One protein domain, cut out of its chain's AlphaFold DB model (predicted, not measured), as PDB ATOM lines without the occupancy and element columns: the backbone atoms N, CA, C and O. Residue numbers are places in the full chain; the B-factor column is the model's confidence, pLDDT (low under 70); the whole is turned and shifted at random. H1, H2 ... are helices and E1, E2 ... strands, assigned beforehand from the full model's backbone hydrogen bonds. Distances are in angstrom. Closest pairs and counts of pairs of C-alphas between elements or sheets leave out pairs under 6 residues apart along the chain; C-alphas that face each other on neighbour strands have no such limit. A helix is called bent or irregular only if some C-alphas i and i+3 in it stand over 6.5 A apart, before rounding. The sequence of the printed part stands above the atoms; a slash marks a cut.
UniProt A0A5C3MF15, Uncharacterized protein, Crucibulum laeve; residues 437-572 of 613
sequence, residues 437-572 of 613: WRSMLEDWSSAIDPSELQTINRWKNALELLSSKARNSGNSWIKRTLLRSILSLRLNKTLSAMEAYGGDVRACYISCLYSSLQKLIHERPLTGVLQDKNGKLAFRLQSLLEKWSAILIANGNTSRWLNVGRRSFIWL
ATOM      1  N   TRP A 437     161.079 194.816 127.778       71.44
ATOM      2  CA  TRP A 437     161.993 194.565 126.664       71.44
ATOM      3  C   TRP A 437     161.724 193.214 126.017       71.44
ATOM      4  O   TRP A 437     161.554 193.151 124.804       71.44
ATOM      5  N   ARG A 438     161.593 192.147 126.809       73.56
ATOM      6  CA  ARG A 438     161.254 190.818 126.295       73.56
ATOM      7  C   ARG A 438     159.920 190.810 125.551       73.56
ATOM      8  O   ARG A 438     159.849 190.317 124.435       73.56
ATOM      9  N   SER A 439     158.893 191.429 126.124       74.25
ATOM     10  CA  SER A 439     157.589 191.599 125.483       74.25
ATOM     11  C   SER A 439     157.683 192.340 124.150       74.25
ATOM     12  O   SER A 439     156.928 192.040 123.230       74.25
ATOM     13  N   MET A 440     158.544 193.350 124.056       73.12
ATOM     14  CA  MET A 440     158.745 194.106 122.825       73.12
ATOM     15  C   MET A 440     159.501 193.276 121.778       73.12
ATOM     16  O   MET A 440     159.156 193.322 120.600       73.12
ATOM     17  N   LEU A 441     160.503 192.506 122.213       75.44
ATOM     18  CA  LEU A 441     161.345 191.645 121.377       75.44
ATOM     19  C   LEU A 441     160.617 190.403 120.854       75.44
ATOM     20  O   LEU A 441     160.896 189.942 119.751       75.44
ATOM     21  N   GLU A 442     159.683 189.866 121.632       79.06
ATOM     22  CA  GLU A 442     158.794 188.773 121.226       79.06
ATOM     23  C   GLU A 442     157.511 189.274 120.535       79.06
ATOM     24  O   GLU A 442     156.610 188.487 120.258       79.06
ATOM     25  N   ASP A 443     157.419 190.584 120.280       77.25
ATOM     26  CA  ASP A 443     156.265 191.268 119.687       77.25
ATOM     27  C   ASP A 443     154.918 190.936 120.355       77.25
ATOM     28  O   ASP A 443     153.866 190.951 119.725       77.25
ATOM     29  N   TRP A 444     154.899 190.699 121.671       79.62
ATOM     30  CA  TRP A 444     153.648 190.428 122.392       79.62
ATOM     31  C   TRP A 444     152.646 191.581 122.262       79.62
ATOM     32  O   TRP A 444     151.443 191.363 122.339       79.62
ATOM     33  N   SER A 445     153.130 192.808 122.035       71.00
ATOM     34  CA  SER A 445     152.290 194.000 121.882       71.00
ATOM     35  C   SER A 445     151.299 193.927 120.721       71.00
ATOM     36  O   SER A 445     150.243 194.540 120.813       71.00
ATOM     37  N   SER A 446     151.630 193.220 119.633       74.94
ATOM     38  CA  SER A 446     150.741 193.107 118.468       74.94
ATOM     39  C   SER A 446     149.645 192.055 118.674       74.94
ATOM     40  O   SER A 446     148.605 192.119 118.025       74.94
ATOM     41  N   ALA A 447     149.856 191.119 119.604       74.88
ATOM     42  CA  ALA A 447     148.940 190.022 119.897       74.88
ATOM     43  C   ALA A 447     147.885 190.358 120.967       74.88
ATOM     44  O   ALA A 447     146.977 189.561 121.183       74.88
ATOM     45  N   ILE A 448     148.018 191.497 121.654       83.19
ATOM     46  CA  ILE A 448     147.177 191.859 122.801       83.19
ATOM     47  C   ILE A 448     146.151 192.906 122.390       83.19
ATOM     48  O   ILE A 448     146.494 193.923 121.785       83.19
ATOM     49  N   ASP A 449     144.894 192.680 122.768       87.19
ATOM     50  CA  ASP A 449     143.810 193.628 122.531       87.19
ATOM     51  C   ASP A 449     144.101 194.961 123.265       87.19
ATOM     52  O   ASP A 449     144.298 194.977 124.487       87.19
ATOM     53  N   PRO A 450     144.111 196.117 122.569       86.94
ATOM     54  CA  PRO A 450     144.268 197.425 123.203       86.94
ATOM     55  C   PRO A 450     143.291 197.679 124.362       86.94
ATOM     56  O   PRO A 450     143.648 198.366 125.327       86.94
ATOM     57  N   SER A 451     142.075 197.126 124.295       89.81
ATOM     58  CA  SER A 451     141.055 197.257 125.342       89.81
ATOM     59  C   SER A 451     141.456 196.531 126.639       89.81
ATOM     60  O   SER A 451     141.251 197.033 127.756       89.81
ATOM     61  N   GLU A 452     142.127 195.390 126.495       90.19
ATOM     62  CA  GLU A 452     142.660 194.566 127.572       90.19
ATOM     63  C   GLU A 452     143.840 195.274 128.251       90.19
ATOM     64  O   GLU A 452     143.841 195.481 129.471       90.19
ATOM     65  N   LEU A 453     144.787 195.787 127.456       86.25
ATOM     66  CA  LEU A 453     145.916 196.566 127.965       86.25
ATOM     67  C   LEU A 453     145.454 197.846 128.682       86.25
ATOM     68  O   LEU A 453     146.006 198.216 129.722       86.25
ATOM     69  N   GLN A 454     144.418 198.519 128.170       90.06
ATOM     70  CA  GLN A 454     143.828 199.682 128.832       90.06
ATOM     71  C   GLN A 454     143.247 199.310 130.202       90.06
ATOM     72  O   GLN A 454     143.444 200.041 131.177       90.06
ATOM     73  N   THR A 455     142.556 198.172 130.295       92.06
ATOM     74  CA  THR A 455     141.981 197.665 131.549       92.06
ATOM     75  C   THR A 455     143.067 197.382 132.583       92.06
ATOM     76  O   THR A 455     142.984 197.851 133.720       92.06
ATOM     77  N   ILE A 456     144.143 196.718 132.173       90.62
ATOM     78  CA  ILE A 456     145.272 196.407 133.052       90.62
ATOM     79  C   ILE A 456     146.020 197.675 133.480       90.62
ATOM     80  O   ILE A 456     146.369 197.826 134.653       90.62
ATOM     81  N   ASN A 457     146.206 198.639 132.575       87.69
ATOM     82  CA  ASN A 457     146.804 199.930 132.915       87.69
ATOM     83  C   ASN A 457     145.959 200.710 133.933       87.69
ATOM     84  O   ASN A 457     146.517 201.368 134.812       87.69
ATOM     85  N   ARG A 458     144.621 200.604 133.891       91.75
ATOM     86  CA  ARG A 458     143.761 201.173 134.946       91.75
ATOM     87  C   ARG A 458     144.058 200.535 136.300       91.75
ATOM     88  O   ARG A 458     144.125 201.255 137.296       91.75
ATOM     89  N   TRP A 459     144.272 199.220 136.350       94.25
ATOM     90  CA  TRP A 459     144.652 198.545 137.589       94.25
ATOM     91  C   TRP A 459     146.031 198.971 138.086       94.25
ATOM     92  O   TRP A 459     146.175 199.293 139.264       94.25
ATOM     93  N   LYS A 460     147.026 199.048 137.197       91.75
ATOM     94  CA  LYS A 460     148.368 199.540 137.533       91.75
ATOM     95  C   LYS A 460     148.316 200.948 138.118       91.75
ATOM     96  O   LYS A 460     148.822 201.173 139.215       91.75
ATOM     97  N   ASN A 461     147.650 201.871 137.428       90.12
ATOM     98  CA  ASN A 461     147.508 203.254 137.880       90.12
ATOM     99  C   ASN A 461     146.779 203.327 139.228       90.12
ATOM    100  O   ASN A 461     147.143 204.132 140.084       90.12
ATOM    101  N   ALA A 462     145.780 202.463 139.450       90.19
ATOM    102  CA  ALA A 462     145.126 202.350 140.747       90.19
ATOM    103  C   ALA A 462     146.116 201.905 141.835       90.19
ATOM    104  O   ALA A 462     146.190 202.561 142.870       90.19
ATOM    105  N   LEU A 463     146.920 200.860 141.607       88.94
ATOM    106  CA  LEU A 463     147.935 200.405 142.566       88.94
ATOM    107  C   LEU A 463     149.002 201.469 142.858       88.94
ATOM    108  O   LEU A 463     149.348 201.694 144.018       88.94
ATOM    109  N   GLU A 464     149.498 202.166 141.838       87.88
ATOM    110  CA  GLU A 464     150.500 203.227 141.998       87.88
ATOM    111  C   GLU A 464     149.940 204.441 142.751       87.88
ATOM    112  O   GLU A 464     150.610 205.021 143.616       87.88
ATOM    113  N   LEU A 465     148.676 204.791 142.499       88.44
ATOM    114  CA  LEU A 465     147.960 205.809 143.262       88.44
ATOM    115  C   LEU A 465     147.773 205.387 144.729       88.44
ATOM    116  O   LEU A 465     147.899 206.219 145.626       88.44
ATOM    117  N   LEU A 466     147.483 204.109 144.994       84.25
ATOM    118  CA  LEU A 466     147.375 203.582 146.358       84.25
ATOM    119  C   LEU A 466     148.733 203.627 147.081       84.25
ATOM    120  O   LEU A 466     148.798 204.130 148.202       84.25
ATOM    121  N   SER A 467     149.816 203.191 146.428       85.12
ATOM    122  CA  SER A 467     151.187 203.238 146.968       85.12
ATOM    123  C   SER A 467     151.635 204.670 147.278       85.12
ATOM    124  O   SER A 467     152.143 204.952 148.366       85.12
ATOM    125  N   SER A 468     151.420 205.612 146.354       85.88
ATOM    126  CA  SER A 468     151.787 207.019 146.565       85.88
ATOM    127  C   SER A 468     150.985 207.669 147.696       85.88
ATOM    128  O   SER A 468     151.561 208.358 148.538       85.88
ATOM    129  N   LYS A 469     149.674 207.405 147.787       85.25
ATOM    130  CA  LYS A 469     148.839 207.899 148.894       85.25
ATOM    131  C   LYS A 469     149.233 207.304 150.243       85.25
ATOM    132  O   LYS A 469     149.208 208.031 151.232       85.25
ATOM    133  N   ALA A 470     149.617 206.028 150.285       81.56
ATOM    134  CA  ALA A 470     150.107 205.387 151.505       81.56
ATOM    135  C   ALA A 470     151.445 205.982 151.973       81.56
ATOM    136  O   ALA A 470     151.650 206.168 153.169       81.56
ATOM    137  N   ARG A 471     152.335 206.349 151.040       83.12
ATOM    138  CA  ARG A 471     153.598 207.033 151.362       83.12
ATOM    139  C   ARG A 471     153.392 208.462 151.870       83.12
ATOM    140  O   ARG A 471     154.088 208.886 152.784       83.12
ATOM    141  N   ASN A 472     152.417 209.181 151.315       82.81
ATOM    142  CA  ASN A 472     152.175 210.592 151.637       82.81
ATOM    143  C   ASN A 472     151.211 210.809 152.815       82.81
ATOM    144  O   ASN A 472     150.985 211.949 153.231       82.81
ATOM    145  N   SER A 473     150.613 209.751 153.370       75.75
ATOM    146  CA  SER A 473     149.757 209.881 154.546       75.75
ATOM    147  C   SER A 473     150.617 210.132 155.787       75.75
ATOM    148  O   SER A 473     151.142 209.198 156.388       75.75
ATOM    149  N   GLY A 474     150.789 211.406 156.153       67.94
ATOM    150  CA  GLY A 474     151.530 211.818 157.349       67.94
ATOM    151  C   GLY A 474     151.006 211.204 158.660       67.94
ATOM    152  O   GLY A 474     149.992 210.506 158.695       67.94
ATOM    153  N   ASN A 475     151.680 211.493 159.778       69.94
ATOM    154  CA  ASN A 475     151.535 210.778 161.060       69.94
ATOM    155  C   ASN A 475     150.181 210.881 161.799       69.94
ATOM    156  O   ASN A 475     150.057 210.367 162.907       69.94
ATOM    157  N   SER A 476     149.143 211.485 161.218       78.38
ATOM    158  CA  SER A 476     147.837 211.600 161.878       78.38
ATOM    159  C   SER A 476     147.108 210.250 161.933       78.38
ATOM    160  O   SER A 476     146.695 209.711 160.906       78.38
ATOM    161  N   TRP A 477     146.907 209.725 163.146       73.88
ATOM    162  CA  TRP A 477     146.245 208.438 163.406       73.88
ATOM    163  C   TRP A 477     144.825 208.355 162.809       73.88
ATOM    164  O   TRP A 477     144.475 207.348 162.198       73.88
ATOM    165  N   ILE A 478     144.039 209.439 162.885       69.38
ATOM    166  CA  ILE A 478     142.665 209.484 162.351       69.38
ATOM    167  C   ILE A 478     142.682 209.403 160.821       69.38
ATOM    168  O   ILE A 478     141.921 208.639 160.224       69.38
ATOM    169  N   LYS A 479     143.608 210.129 160.176       73.81
ATOM    170  CA  LYS A 479     143.805 210.036 158.725       73.81
ATOM    171  C   LYS A 479     144.246 208.627 158.329       73.81
ATOM    172  O   LYS A 479     143.731 208.116 157.342       73.81
ATOM    173  N   ARG A 480     145.115 207.967 159.109       74.50
ATOM    174  CA  ARG A 480     145.568 206.588 158.841       74.50
ATOM    175  C   ARG A 480     144.429 205.572 158.879       74.50
ATOM    176  O   ARG A 480     144.356 204.748 157.975       74.50
ATOM    177  N   THR A 481     143.535 205.625 159.865       77.56
ATOM    178  CA  THR A 481     142.432 204.652 159.979       77.56
ATOM    179  C   THR A 481     141.421 204.807 158.843       77.56
ATOM    180  O   THR A 481     141.054 203.823 158.202       77.56
ATOM    181  N   LEU A 482     141.030 206.046 158.528       75.38
ATOM    182  CA  LEU A 482     140.074 206.321 157.454       75.38
ATOM    183  C   LEU A 482     140.682 206.039 156.068       75.38
ATOM    184  O   LEU A 482     140.031 205.431 155.215       75.38
ATOM    185  N   LEU A 483     141.962 206.376 155.866       77.81
ATOM    186  CA  LEU A 483     142.711 205.974 154.672       77.81
ATOM    187  C   LEU A 483     142.829 204.451 154.572       77.81
ATOM    188  O   LEU A 483     142.606 203.921 153.493       77.81
ATOM    189  N   ARG A 484     143.103 203.722 155.661       79.25
ATOM    190  CA  ARG A 484     143.237 202.254 155.644       79.25
ATOM    191  C   ARG A 484     141.959 201.568 155.162       79.25
ATOM    192  O   ARG A 484     142.049 200.681 154.318       79.25
ATOM    193  N   SER A 485     140.786 202.016 155.610       81.94
ATOM    194  CA  SER A 485     139.501 201.469 155.149       81.94
ATOM    195  C   SER A 485     139.235 201.765 153.669       81.94
ATOM    196  O   SER A 485     138.866 200.864 152.914       81.94
ATOM    197  N   ILE A 486     139.482 203.002 153.217       82.50
ATOM    198  CA  ILE A 486     139.278 203.396 151.811       82.50
ATOM    199  C   ILE A 486     140.271 202.683 150.880       82.50
ATOM    200  O   ILE A 486     139.887 202.208 149.809       82.50
ATOM    201  N   LEU A 487     141.545 202.605 151.278       81.81
ATOM    202  CA  LEU A 487     142.598 201.929 150.522       81.81
ATOM    203  C   LEU A 487     142.320 200.423 150.448       81.81
ATOM    204  O   LEU A 487     142.410 199.861 149.362       81.81
ATOM    205  N   SER A 488     141.910 199.793 151.555       84.62
ATOM    206  CA  SER A 488     141.561 198.368 151.591       84.62
ATOM    207  C   SER A 488     140.368 198.042 150.689       84.62
ATOM    208  O   SER A 488     140.436 197.093 149.913       84.62
ATOM    209  N   LEU A 489     139.301 198.850 150.703       86.94
ATOM    210  CA  LEU A 489     138.143 198.630 149.829       86.94
ATOM    211  C   LEU A 489     138.519 198.740 148.341       86.94
ATOM    212  O   LEU A 489     138.140 197.892 147.532       86.94
ATOM    213  N   ARG A 490     139.294 199.770 147.973       87.44
ATOM    214  CA  ARG A 490     139.754 199.969 146.587       87.44
ATOM    215  C   ARG A 490     140.721 198.879 146.139       87.44
ATOM    216  O   ARG A 490     140.605 198.406 145.009       87.44
ATOM    217  N   LEU A 491     141.640 198.468 147.011       88.00
ATOM    218  CA  LEU A 491     142.565 197.376 146.733       88.00
ATOM    219  C   LEU A 491     141.797 196.066 146.541       88.00
ATOM    220  O   LEU A 491     141.982 195.422 145.520       88.00
ATOM    221  N   ASN A 492     140.860 195.734 147.434       90.12
ATOM    222  CA  ASN A 492     140.010 194.548 147.306       90.12
ATOM    223  C   ASN A 492     139.241 194.521 145.985       90.12
ATOM    224  O   ASN A 492     139.265 193.507 145.296       90.12
ATOM    225  N   LYS A 493     138.611 195.638 145.597       92.75
ATOM    226  CA  LYS A 493     137.897 195.734 144.316       92.75
ATOM    227  C   LYS A 493     138.834 195.515 143.125       92.75
ATOM    228  O   LYS A 493     138.462 194.832 142.177       92.75
ATOM    229  N   THR A 494     140.037 196.085 143.178       92.94
ATOM    230  CA  THR A 494     141.030 195.940 142.104       92.94
ATOM    231  C   THR A 494     141.548 194.500 142.033       92.94
ATOM    232  O   THR A 494     141.592 193.933 140.950       92.94
ATOM    233  N   LEU A 495     141.854 193.871 143.173       92.62
ATOM    234  CA  LEU A 495     142.318 192.481 143.232       92.62
ATOM    235  C   LEU A 495     141.249 191.488 142.791       92.62
ATOM    236  O   LEU A 495     141.560 190.576 142.042       92.62
ATOM    237  N   SER A 496     139.987 191.687 143.171       94.12
ATOM    238  CA  SER A 496     138.898 190.831 142.688       94.12
ATOM    239  C   SER A 496     138.719 190.929 141.171       94.12
ATOM    240  O   SER A 496     138.445 189.922 140.527       94.12
ATOM    241  N   ALA A 497     138.927 192.113 140.585       93.25
ATOM    242  CA  ALA A 497     138.940 192.267 139.131       93.25
ATOM    243  C   ALA A 497     140.141 191.549 138.481       93.25
ATOM    244  O   ALA A 497     139.972 190.917 137.444       93.25
ATOM    245  N   MET A 498     141.325 191.595 139.105       93.75
ATOM    246  CA  MET A 498     142.518 190.869 138.641       93.75
ATOM    247  C   MET A 498     142.391 189.347 138.777       93.75
ATOM    248  O   MET A 498     142.900 188.612 137.944       93.75
ATOM    249  N   GLU A 499     141.738 188.848 139.822       94.12
ATOM    250  CA  GLU A 499     141.538 187.408 140.037       94.12
ATOM    251  C   GLU A 499     140.549 186.814 139.037       94.12
ATOM    252  O   GLU A 499     140.761 185.699 138.556       94.12
ATOM    253  N   ALA A 500     139.506 187.580 138.704       93.06
ATOM    254  CA  ALA A 500     138.525 187.239 137.680       93.06
ATOM    255  C   ALA A 500     139.067 187.391 136.248       93.06
ATOM    256  O   ALA A 500     138.411 186.976 135.294       93.06
ATOM    257  N   TYR A 501     140.254 187.982 136.080       92.50
ATOM    258  CA  TYR A 501     140.887 188.125 134.780       92.50
ATOM    259  C   TYR A 501     141.331 186.758 134.247       92.50
ATOM    260  O   TYR A 501     142.270 186.141 134.757       92.50
ATOM    261  N   GLY A 502     140.633 186.294 133.212       87.62
ATOM    262  CA  GLY A 502     140.997 185.127 132.403       87.62
ATOM    263  C   GLY A 502     141.680 185.490 131.084       87.62
ATOM    264  O   GLY A 502     141.793 184.628 130.219       87.62
ATOM    265  N   GLY A 503     142.061 186.759 130.914       85.75
ATOM    266  CA  GLY A 503     142.687 187.274 129.700       85.75
ATOM    267  C   GLY A 503     144.159 186.889 129.558       85.75
ATOM    268  O   GLY A 503     144.705 186.111 130.348       85.75
ATOM    269  N   ASP A 504     144.822 187.449 128.551       86.12
ATOM    270  CA  ASP A 504     146.211 187.125 128.257       86.12
ATOM    271  C   ASP A 504     147.128 187.666 129.359       86.12
ATOM    272  O   ASP A 504     147.246 188.874 129.594       86.12
ATOM    273  N   VAL A 505     147.804 186.756 130.058       84.62
ATOM    274  CA  VAL A 505     148.742 187.094 131.131       84.62
ATOM    275  C   VAL A 505     149.897 187.954 130.610       84.62
ATOM    276  O   VAL A 505     150.422 188.776 131.364       84.62
ATOM    277  N   ARG A 506     150.252 187.861 129.318       82.81
ATOM    278  CA  ARG A 506     151.252 188.739 128.691       82.81
ATOM    279  C   ARG A 506     150.900 190.210 128.890       82.81
ATOM    280  O   ARG A 506     151.800 191.005 129.139       82.81
ATOM    281  N   ALA A 507     149.619 190.578 128.907       85.31
ATOM    282  CA  ALA A 507     149.185 191.967 129.043       85.31
ATOM    283  C   ALA A 507     149.473 192.527 130.455       85.31
ATOM    284  O   ALA A 507     149.880 193.687 130.611       85.31
ATOM    285  N   CYS A 508     149.374 191.684 131.491       84.88
ATOM    286  CA  CYS A 508     149.808 192.008 132.859       84.88
ATOM    287  C   CYS A 508     151.315 192.295 132.936       84.88
ATOM    288  O   CYS A 508     151.769 193.097 133.755       84.88
ATOM    289  N   TYR A 509     152.093 191.665 132.063       79.81
ATOM    290  CA  TYR A 509     153.534 191.830 131.982       79.81
ATOM    291  C   TYR A 509     153.948 193.037 131.125       79.81
ATOM    292  O   TYR A 509     154.753 193.835 131.605       79.81
ATOM    293  N   ILE A 510     153.346 193.248 129.942       80.81
ATOM    294  CA  ILE A 510     153.592 194.432 129.083       80.81
ATOM    295  C   ILE A 510     153.326 195.728 129.851       80.81
ATOM    296  O   ILE A 510     154.105 196.676 129.799       80.81
ATOM    297  N   SER A 511     152.208 195.775 130.578       83.25
ATOM    298  CA  SER A 511     151.816 196.943 131.373       83.25
ATOM    299  C   SER A 511     152.738 197.207 132.568       83.25
ATOM    300  O   SER A 511     152.660 198.277 133.174       83.25
ATOM    301  N   CYS A 512     153.607 196.260 132.925       84.56
ATOM    302  CA  CYS A 512     154.383 196.227 134.161       84.56
ATOM    303  C   CYS A 512     153.542 196.103 135.445       84.56
ATOM    304  O   CYS A 512     154.033 196.437 136.528       84.56
ATOM    305  N   LEU A 513     152.302 195.608 135.367       87.56
ATOM    306  CA  LEU A 513     151.436 195.432 136.538       87.56
ATOM    307  C   LEU A 513     152.076 194.529 137.607       87.56
ATOM    308  O   LEU A 513     152.001 194.830 138.799       87.56
ATOM    309  N   TYR A 514     152.756 193.464 137.174       85.44
ATOM    310  CA  TYR A 514     153.516 192.556 138.041       85.44
ATOM    311  C   TYR A 514     154.516 193.299 138.945       85.44
ATOM    312  O   TYR A 514     154.611 193.019 140.140       85.44
ATOM    313  N   SER A 515     155.225 194.297 138.406       80.69
ATOM    314  CA  SER A 515     156.168 195.094 139.195       80.69
ATOM    315  C   SER A 515     155.454 195.940 140.243       80.69
ATOM    316  O   SER A 515     155.885 195.984 141.396       80.69
ATOM    317  N   SER A 516     154.348 196.587 139.871       87.69
ATOM    318  CA  SER A 516     153.565 197.394 140.807       87.69
ATOM    319  C   SER A 516     153.016 196.535 141.953       87.69
ATOM    320  O   SER A 516     153.009 196.994 143.093       87.69
ATOM    321  N   LEU A 517     152.643 195.278 141.683       89.12
ATOM    322  CA  LEU A 517     152.248 194.292 142.697       89.12
ATOM    323  C   LEU A 517     153.415 193.890 143.611       89.12
ATOM    324  O   LEU A 517     153.286 193.991 144.830       89.12
ATOM    325  N   GLN A 518     154.568 193.501 143.053       84.88
ATOM    326  CA  GLN A 518     155.757 193.172 143.851       84.88
ATOM    327  C   GLN A 518     156.175 194.340 144.745       84.88
ATOM    328  O   GLN A 518     156.451 194.159 145.931       84.88
ATOM    329  N   LYS A 519     156.189 195.553 144.194       84.69
ATOM    330  CA  LYS A 519     156.518 196.766 144.938       84.69
ATOM    331  C   LYS A 519     155.544 196.991 146.091       84.69
ATOM    332  O   LYS A 519     155.981 197.313 147.189       84.69
ATOM    333  N   LEU A 520     154.250 196.770 145.863       86.25
ATOM    334  CA  LEU A 520     153.225 196.883 146.898       86.25
ATOM    335  C   LEU A 520     153.465 195.904 148.061       86.25
ATOM    336  O   LEU A 520     153.294 196.298 149.210       86.25
ATOM    337  N   ILE A 521     153.890 194.667 147.773       85.88
ATOM    338  CA  ILE A 521     154.192 193.635 148.788       85.88
ATOM    339  C   ILE A 521     155.391 194.033 149.660       85.88
ATOM    340  O   ILE A 521     155.361 193.842 150.874       85.88
ATOM    341  N   HIS A 522     156.436 194.608 149.058       81.12
ATOM    342  CA  HIS A 522     157.689 194.928 149.753       81.12
ATOM    343  C   HIS A 522     157.709 196.338 150.377       81.12
ATOM    344  O   HIS A 522     158.600 196.661 151.166       81.12
ATOM    345  N   GLU A 523     156.741 197.203 150.057       82.75
ATOM    346  CA  GLU A 523     156.652 198.547 150.629       82.75
ATOM    347  C   GLU A 523     156.237 198.503 152.114       82.75
ATOM    348  O   GLU A 523     155.067 198.354 152.470       82.75
ATOM    349  N   ARG A 524     157.210 198.746 153.009       75.19
ATOM    350  CA  ARG A 524     157.019 198.840 154.473       75.19
ATOM    351  C   ARG A 524     155.782 199.632 154.937       75.19
ATOM    352  O   ARG A 524     155.088 199.111 155.807       75.19
ATOM    353  N   PRO A 525     155.439 200.832 154.416       67.81
ATOM    354  CA  PRO A 525     154.277 201.586 154.911       67.81
ATOM    355  C   PRO A 525     152.928 200.895 154.653       67.81
ATOM    356  O   PRO A 525     151.938 201.218 155.309       67.81
ATOM    357  N   LEU A 526     152.878 199.926 153.736       67.38
ATOM    358  CA  LEU A 526     151.674 199.168 153.415       67.38
ATOM    359  C   LEU A 526     151.540 197.882 154.227       67.38
ATOM    360  O   LEU A 526     150.447 197.327 154.249       67.38
ATOM    361  N   THR A 527     152.574 197.444 154.953       70.94
ATOM    362  CA  THR A 527     152.508 196.226 155.784       70.94
ATOM    363  C   THR A 527     151.324 196.254 156.748       70.94
ATOM    364  O   THR A 527     150.605 195.269 156.839       70.94
ATOM    365  N   GLY A 528     151.012 197.402 157.359       72.31
ATOM    366  CA  GLY A 528     149.809 197.548 158.182       72.31
ATOM    367  C   GLY A 528     148.501 197.409 157.389       72.31
ATOM    368  O   GLY A 528     147.550 196.813 157.870       72.31
ATOM    369  N   VAL A 529     148.412 197.924 156.162       70.50
ATOM    370  CA  VAL A 529     147.197 197.796 155.327       70.50
ATOM    371  C   VAL A 529     147.032 196.365 154.796       70.50
ATOM    372  O   VAL A 529     145.910 195.871 154.728       70.50
ATOM    373  N   LEU A 530     148.143 195.706 154.459       69.25
ATOM    374  CA  LEU A 530     148.204 194.334 153.948       69.25
ATOM    375  C   LEU A 530     147.995 193.283 155.048       69.25
ATOM    376  O   LEU A 530     147.419 192.228 154.783       69.25
ATOM    377  N   GLN A 531     148.381 193.604 156.285       71.00
ATOM    378  CA  GLN A 531     147.956 192.923 157.506       71.00
ATOM    379  C   GLN A 531     146.520 193.339 157.847       71.00
ATOM    380  O   GLN A 531     146.248 193.979 158.871       71.00
ATOM    381  N   ASP A 532     145.562 192.981 156.987       72.94
ATOM    382  CA  ASP A 532     144.210 192.783 157.506       72.94
ATOM    383  C   ASP A 532     144.268 191.749 158.650       72.94
ATOM    384  O   ASP A 532     145.273 191.050 158.800       72.94
ATOM    385  N   LYS A 533     143.229 191.655 159.490       68.62
ATOM    386  CA  LYS A 533     143.250 190.783 160.685       68.62
ATOM    387  C   LYS A 533     143.633 189.316 160.394       68.62
ATOM    388  O   LYS A 533     143.931 188.592 161.332       68.62
ATOM    389  N   ASN A 534     143.636 188.901 159.126       71.88
ATOM    390  CA  ASN A 534     143.923 187.554 158.658       71.88
ATOM    391  C   ASN A 534     145.065 187.485 157.613       71.88
ATOM    392  O   ASN A 534     145.255 186.432 157.014       71.88
ATOM    393  N   GLY A 535     145.774 188.584 157.314       77.88
ATOM    394  CA  GLY A 535     146.800 188.641 156.261       77.88
ATOM    395  C   GLY A 535     146.298 188.347 154.835       77.88
ATOM    396  O   GLY A 535     147.107 188.095 153.939       77.88
ATOM    397  N   LYS A 536     144.978 188.375 154.588       85.75
ATOM    398  CA  LYS A 536     144.384 187.853 153.339       85.75
ATOM    399  C   LYS A 536     144.822 188.631 152.101       85.75
ATOM    400  O   LYS A 536     144.975 188.044 151.037       85.75
ATOM    401  N   LEU A 537     145.035 189.942 152.221       85.56
ATOM    402  CA  LEU A 537     145.432 190.791 151.093       85.56
ATOM    403  C   LEU A 537     146.843 190.478 150.581       85.56
ATOM    404  O   LEU A 537     147.030 190.376 149.370       85.56
ATOM    405  N   ALA A 538     147.816 190.298 151.479       85.38
ATOM    406  CA  ALA A 538     149.175 189.911 151.097       85.38
ATOM    407  C   ALA A 538     149.189 188.535 150.416       85.38
ATOM    408  O   ALA A 538     149.806 188.375 149.367       85.38
ATOM    409  N   PHE A 539     148.437 187.577 150.967       88.44
ATOM    410  CA  PHE A 539     148.305 186.241 150.389       88.44
ATOM    411  C   PHE A 539     147.667 186.268 148.991       88.44
ATOM    412  O   PHE A 539     148.172 185.627 148.077       88.44
ATOM    413  N   ARG A 540     146.605 187.061 148.786       93.25
ATOM    414  CA  ARG A 540     145.971 187.231 147.465       93.25
ATOM    415  C   ARG A 540     146.927 187.833 146.434       93.25
ATOM    416  O   ARG A 540     146.998 187.346 145.311       93.25
ATOM    417  N   LEU A 541     147.688 188.861 146.821       90.62
ATOM    418  CA  LEU A 541     148.714 189.465 145.963       90.62
ATOM    419  C   LEU A 541     149.784 188.442 145.562       90.62
ATOM    420  O   LEU A 541     150.113 188.334 144.383       90.62
ATOM    421  N   GLN A 542     150.292 187.679 146.530       89.56
ATOM    422  CA  GLN A 542     151.292 186.640 146.298       89.56
ATOM    423  C   GLN A 542     150.746 185.521 145.398       89.56
ATOM    424  O   GLN A 542     151.393 185.145 144.426       89.56
ATOM    425  N   SER A 543     149.516 185.066 145.648       91.94
ATOM    426  CA  SER A 543     148.841 184.048 144.840       91.94
ATOM    427  C   SER A 543     148.624 184.501 143.391       91.94
ATOM    428  O   SER A 543     148.832 183.720 142.463       91.94
ATOM    429  N   LEU A 544     148.277 185.775 143.163       91.94
ATOM    430  CA  LEU A 544     148.208 186.352 141.816       91.94
ATOM    431  C   LEU A 544     149.574 186.353 141.120       91.94
ATOM    432  O   LEU A 544     149.658 185.986 139.948       91.94
ATOM    433  N   LEU A 545     150.642 186.736 141.832       88.44
ATOM    434  CA  LEU A 545     152.000 186.712 141.284       88.44
ATOM    435  C   LEU A 545     152.429 185.292 140.919       88.44
ATOM    436  O   LEU A 545     152.974 185.094 139.838       88.44
ATOM    437  N   GLU A 546     152.163 184.309 141.775       87.25
ATOM    438  CA  GLU A 546     152.477 182.899 141.525       87.25
ATOM    439  C   GLU A 546     151.685 182.351 140.336       87.25
ATOM    440  O   GLU A 546     152.276 181.768 139.426       87.25
ATOM    441  N   LYS A 547     150.372 182.621 140.284       88.94
ATOM    442  CA  LYS A 547     149.497 182.227 139.172       88.94
ATOM    443  C   LYS A 547     150.012 182.773 137.840       88.94
ATOM    444  O   LYS A 547     150.138 182.024 136.874       88.94
ATOM    445  N   TRP A 548     150.316 184.068 137.772       86.19
ATOM    446  CA  TRP A 548     150.801 184.692 136.537       86.19
ATOM    447  C   TRP A 548     152.228 184.271 136.187       86.19
ATOM    448  O   TRP A 548     152.516 184.056 135.010       86.19
ATOM    449  N   SER A 549     153.091 184.066 137.186       78.69
ATOM    450  CA  SER A 549     154.459 183.585 136.969       78.69
ATOM    451  C   SER A 549     154.472 182.171 136.409       78.69
ATOM    452  O   SER A 549     155.190 181.924 135.449       78.69
ATOM    453  N   ALA A 550     153.643 181.261 136.922       77.50
ATOM    454  CA  ALA A 550     153.531 179.904 136.387       77.50
ATOM    455  C   ALA A 550     153.109 179.896 134.906       77.50
ATOM    456  O   ALA A 550     153.677 179.158 134.102       77.50
ATOM    457  N   ILE A 551     152.167 180.767 134.527       76.88
ATOM    458  CA  ILE A 551     151.713 180.909 133.135       76.88
ATOM    459  C   ILE A 551     152.823 181.508 132.257       76.88
ATOM    460  O   ILE A 551     153.050 181.039 131.142       76.88
ATOM    461  N   LEU A 552     153.571 182.494 132.766       70.75
ATOM    462  CA  LEU A 552     154.741 183.038 132.074       70.75
ATOM    463  C   LEU A 552     155.837 181.980 131.893       70.75
ATOM    464  O   LEU A 552     156.466 181.952 130.845       70.75
ATOM    465  N   ILE A 553     156.068 181.116 132.884       71.56
ATOM    466  CA  ILE A 553     157.065 180.036 132.829       71.56
ATOM    467  C   ILE A 553     156.667 178.993 131.789       71.56
ATOM    468  O   ILE A 553     157.497 178.607 130.969       71.56
ATOM    469  N   ALA A 554     155.394 178.589 131.770       74.94
ATOM    470  CA  ALA A 554     154.873 177.665 130.766       74.94
ATOM    471  C   ALA A 554     155.049 178.222 129.341       74.94
ATOM    472  O   ALA A 554     155.475 177.501 128.439       74.94
ATOM    473  N   ASN A 555     154.824 179.528 129.166       69.50
ATOM    474  CA  ASN A 555     155.099 180.251 127.921       69.50
ATOM    475  C   ASN A 555     156.590 180.572 127.723       69.50
ATOM    476  O   ASN A 555     157.023 180.891 126.623       69.50
ATOM    477  N   GLY A 556     157.410 180.474 128.765       64.38
ATOM    478  CA  GLY A 556     158.845 180.719 128.710       64.38
ATOM    479  C   GLY A 556     159.542 179.716 127.807       64.38
ATOM    480  O   GLY A 556     160.500 180.086 127.131       64.38
ATOM    481  N   ASN A 557     158.995 178.499 127.720       65.25
ATOM    482  CA  ASN A 557     159.439 177.514 126.756       65.25
ATOM    483  C   ASN A 557     159.276 178.051 125.336       65.25
ATOM    484  O   ASN A 557     160.228 177.916 124.598       65.25
ATOM    485  N   THR A 558     158.195 178.749 124.957       70.69
ATOM    486  CA  THR A 558     157.984 179.287 123.589       70.69
ATOM    487  C   THR A 558     158.793 180.558 123.249       70.69
ATOM    488  O   THR A 558     158.707 181.086 122.137       70.69
ATOM    489  N   SER A 559     159.652 181.008 124.167       72.19
ATOM    490  CA  SER A 559     160.506 182.174 123.965       72.19
ATOM    491  C   SER A 559     161.770 181.888 123.173       72.19
ATOM    492  O   SER A 559     162.533 180.975 123.482       72.19
ATOM    493  N   ARG A 560     162.064 182.780 122.227       78.31
ATOM    494  CA  ARG A 560     163.360 182.830 121.536       78.31
ATOM    495  C   ARG A 560     164.387 183.703 122.249       78.31
ATOM    496  O   ARG A 560     165.535 183.731 121.831       78.31
ATOM    497  N   TRP A 561     163.992 184.420 123.298       78.31
ATOM    498  CA  TRP A 561     164.860 185.314 124.055       78.31
ATOM    499  C   TRP A 561     165.051 184.803 125.484       78.31
ATOM    500  O   TRP A 561     164.096 184.668 126.256       78.31
ATOM    501  N   LEU A 562     166.299 184.534 125.849       77.81
ATOM    502  CA  LEU A 562     166.713 184.198 127.204       77.81
ATOM    503  C   LEU A 562     167.316 185.420 127.876       77.81
ATOM    504  O   LEU A 562     168.136 186.125 127.299       77.81
ATOM    505  N   ASN A 563     166.932 185.664 129.122       70.88
ATOM    506  CA  ASN A 563     167.628 186.650 129.931       70.88
ATOM    507  C   ASN A 563     168.966 186.056 130.384       70.88
ATOM    508  O   ASN A 563     168.981 184.963 130.947       70.88
ATOM    509  N   VAL A 564     170.060 186.780 130.166       69.75
ATOM    510  CA  VAL A 564     171.388 186.422 130.665       69.75
ATOM    511  C   VAL A 564     171.903 187.541 131.548       69.75
ATOM    512  O   VAL A 564     172.001 188.701 131.147       69.75
ATOM    513  N   GLY A 565     172.155 187.183 132.802       67.62
ATOM    514  CA  GLY A 565     172.508 188.133 133.838       67.62
ATOM    515  C   GLY A 565     171.439 189.200 134.046       67.62
ATOM    516  O   GLY A 565     170.223 188.964 133.961       67.62
ATOM    517  N   ARG A 566     171.907 190.405 134.383       65.00
ATOM    518  CA  ARG A 566     171.018 191.475 134.845       65.00
ATOM    519  C   ARG A 566     170.496 192.405 133.757       65.00
ATOM    520  O   ARG A 566     169.512 193.104 134.013       65.00
ATOM    521  N   ARG A 567     171.169 192.466 132.608       65.31
ATOM    522  CA  ARG A 567     171.002 193.544 131.615       65.31
ATOM    523  C   ARG A 567     171.024 193.073 130.167       65.31
ATOM    524  O   ARG A 567     170.961 193.925 129.283       65.31
ATOM    525  N   SER A 568     171.093 191.765 129.948       69.62
ATOM    526  CA  SER A 568     171.371 191.215 128.634       69.62
ATOM    527  C   SER A 568     170.312 190.201 128.233       69.62
ATOM    528  O   SER A 568     169.893 189.365 129.030       69.62
ATOM    529  N   PHE A 569     169.884 190.259 126.978       73.62
ATOM    530  CA  PHE A 569     169.038 189.229 126.379       73.62
ATOM    531  C   PHE A 569     169.824 188.488 125.313       73.62
ATOM    532  O   PHE A 569     170.463 189.132 124.489       73.62
ATOM    533  N   ILE A 570     169.757 187.159 125.329       76.19
ATOM    534  CA  ILE A 570     170.290 186.283 124.293       76.19
ATOM    535  C   ILE A 570     169.147 185.782 123.429       76.19
ATOM    536  O   ILE A 570     168.211 185.172 123.940       76.19
ATOM    537  N   TRP A 571     169.248 185.981 122.122       77.00
ATOM    538  CA  TRP A 571     168.379 185.289 121.178       77.00
ATOM    539  C   TRP A 571     168.899 183.877 120.874       77.00
ATOM    540  O   TRP A 571     170.096 183.701 120.649       77.00
ATOM    541  N   LEU A 572     168.005 182.888 120.834       72.69
ATOM    542  CA  LEU A 572     168.295 181.505 120.462       72.69
ATOM    543  C   LEU A 572     167.626 181.142 119.133       72.69
ATOM    544  O   LEU A 572     166.404 181.227 118.989       72.69
TER     545      LEU A 572
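What this domain is: This is residues 437 to 572 of the 613 residues of an uncharacterized protein of Crucibulum laeve (UniProt A0A5C3MF15). What shape is this? Four helices, H3, H4, H6 and H8, make an elongated up-and-down bundle, each running against the one before it; H5 crosses at one end, with H1, H2 and the small strand hairpin E1 and E2 beyond it, while H7 crosses near the other. H3 and H4 form a long helical hairpin, from whose turn residues 474 to 479 stick out. What is the make-up? The 136 printed residues hold, in order, H1 to H8, then E1 and E2, an antiparallel two-stranded sheet; the class is mostly helix. The whole is only just compact, close to loose, with a radius of gyration of the C-alphas of 16.8 A and spans of 56 by 32 by 25 A.

How they stand to each other: What pairs in the sheet, and what is near it? E1, residues 561 to 564, and E2, residues 568 to 571, are an antiparallel hairpin, with N 562 and O 570 within hydrogen-bond range at 2.8 A. The closest C-alphas of E1 and H1, residues 437 to 441, are those of Trp 561 and Arg 438, 7.0 A apart. H5, residues 505 to 510, only just touches H1 and H2, residues 444 to 447, with 3 pairs of C-alphas within 8 A each, closest at Ile 510 and Ser 439, 6.1 A, and at Arg 506 and Trp 444, 6.9 A. How is the bundle joined? H3, residues 450 to 472, touches H6, residues 513 to 522, at a shallow tilt of 22 degrees, the closest C-alphas being those of Lys 460 and Leu 513, 5.2 A apart. H4, residues 477 to 499, touches H3 with residues 487 to 494 alone, opposite ways at 19 degrees, a shallow tilt, closest at Thr 494 and Trp 459, 6.3 A. H8, residues 536 to 556, touches H6 at a steep tilt of 42 degrees, closest at Ala 538 and Ile 521, 6.7 A, and is apart from H3. What of H7 and the backbones? H7, residues 524 to 530, touches H3 with the C-alphas of Pro 525 and Arg 471 6.5 A apart. Every O i to N i+4 pair is within range in H1, H3, H4, H5, H6 and H8, but 1 of 3 in H7, where 3 of 4 O i to N i+3 pairs are; H2 is too short.

Where its parts are: Where are the anchors? C-alpha 437 of H1 is at (161.993, 194.565, 126.664), and C-alpha 571 of E2 is at (168.379, 185.289, 121.178). How long are the longer helices? H3 measures 32.3 A, H4 31.8 A, H8 29.4 A and H6 14.6 A. Is a helix irregular? H7 is, only just: C-alphas 525 and 528 are 6.9 A apart.

The domain as a whole: How far does it reach? The two C-alphas farthest apart, those of Ile 478 and Leu 572, are 56.5 A apart. Is it continuous and sure? The printed part has no cut, and its links are tight. Its mean pLDDT is 81.2, with residues 555 to 557 and 564 to 568 among those under 70.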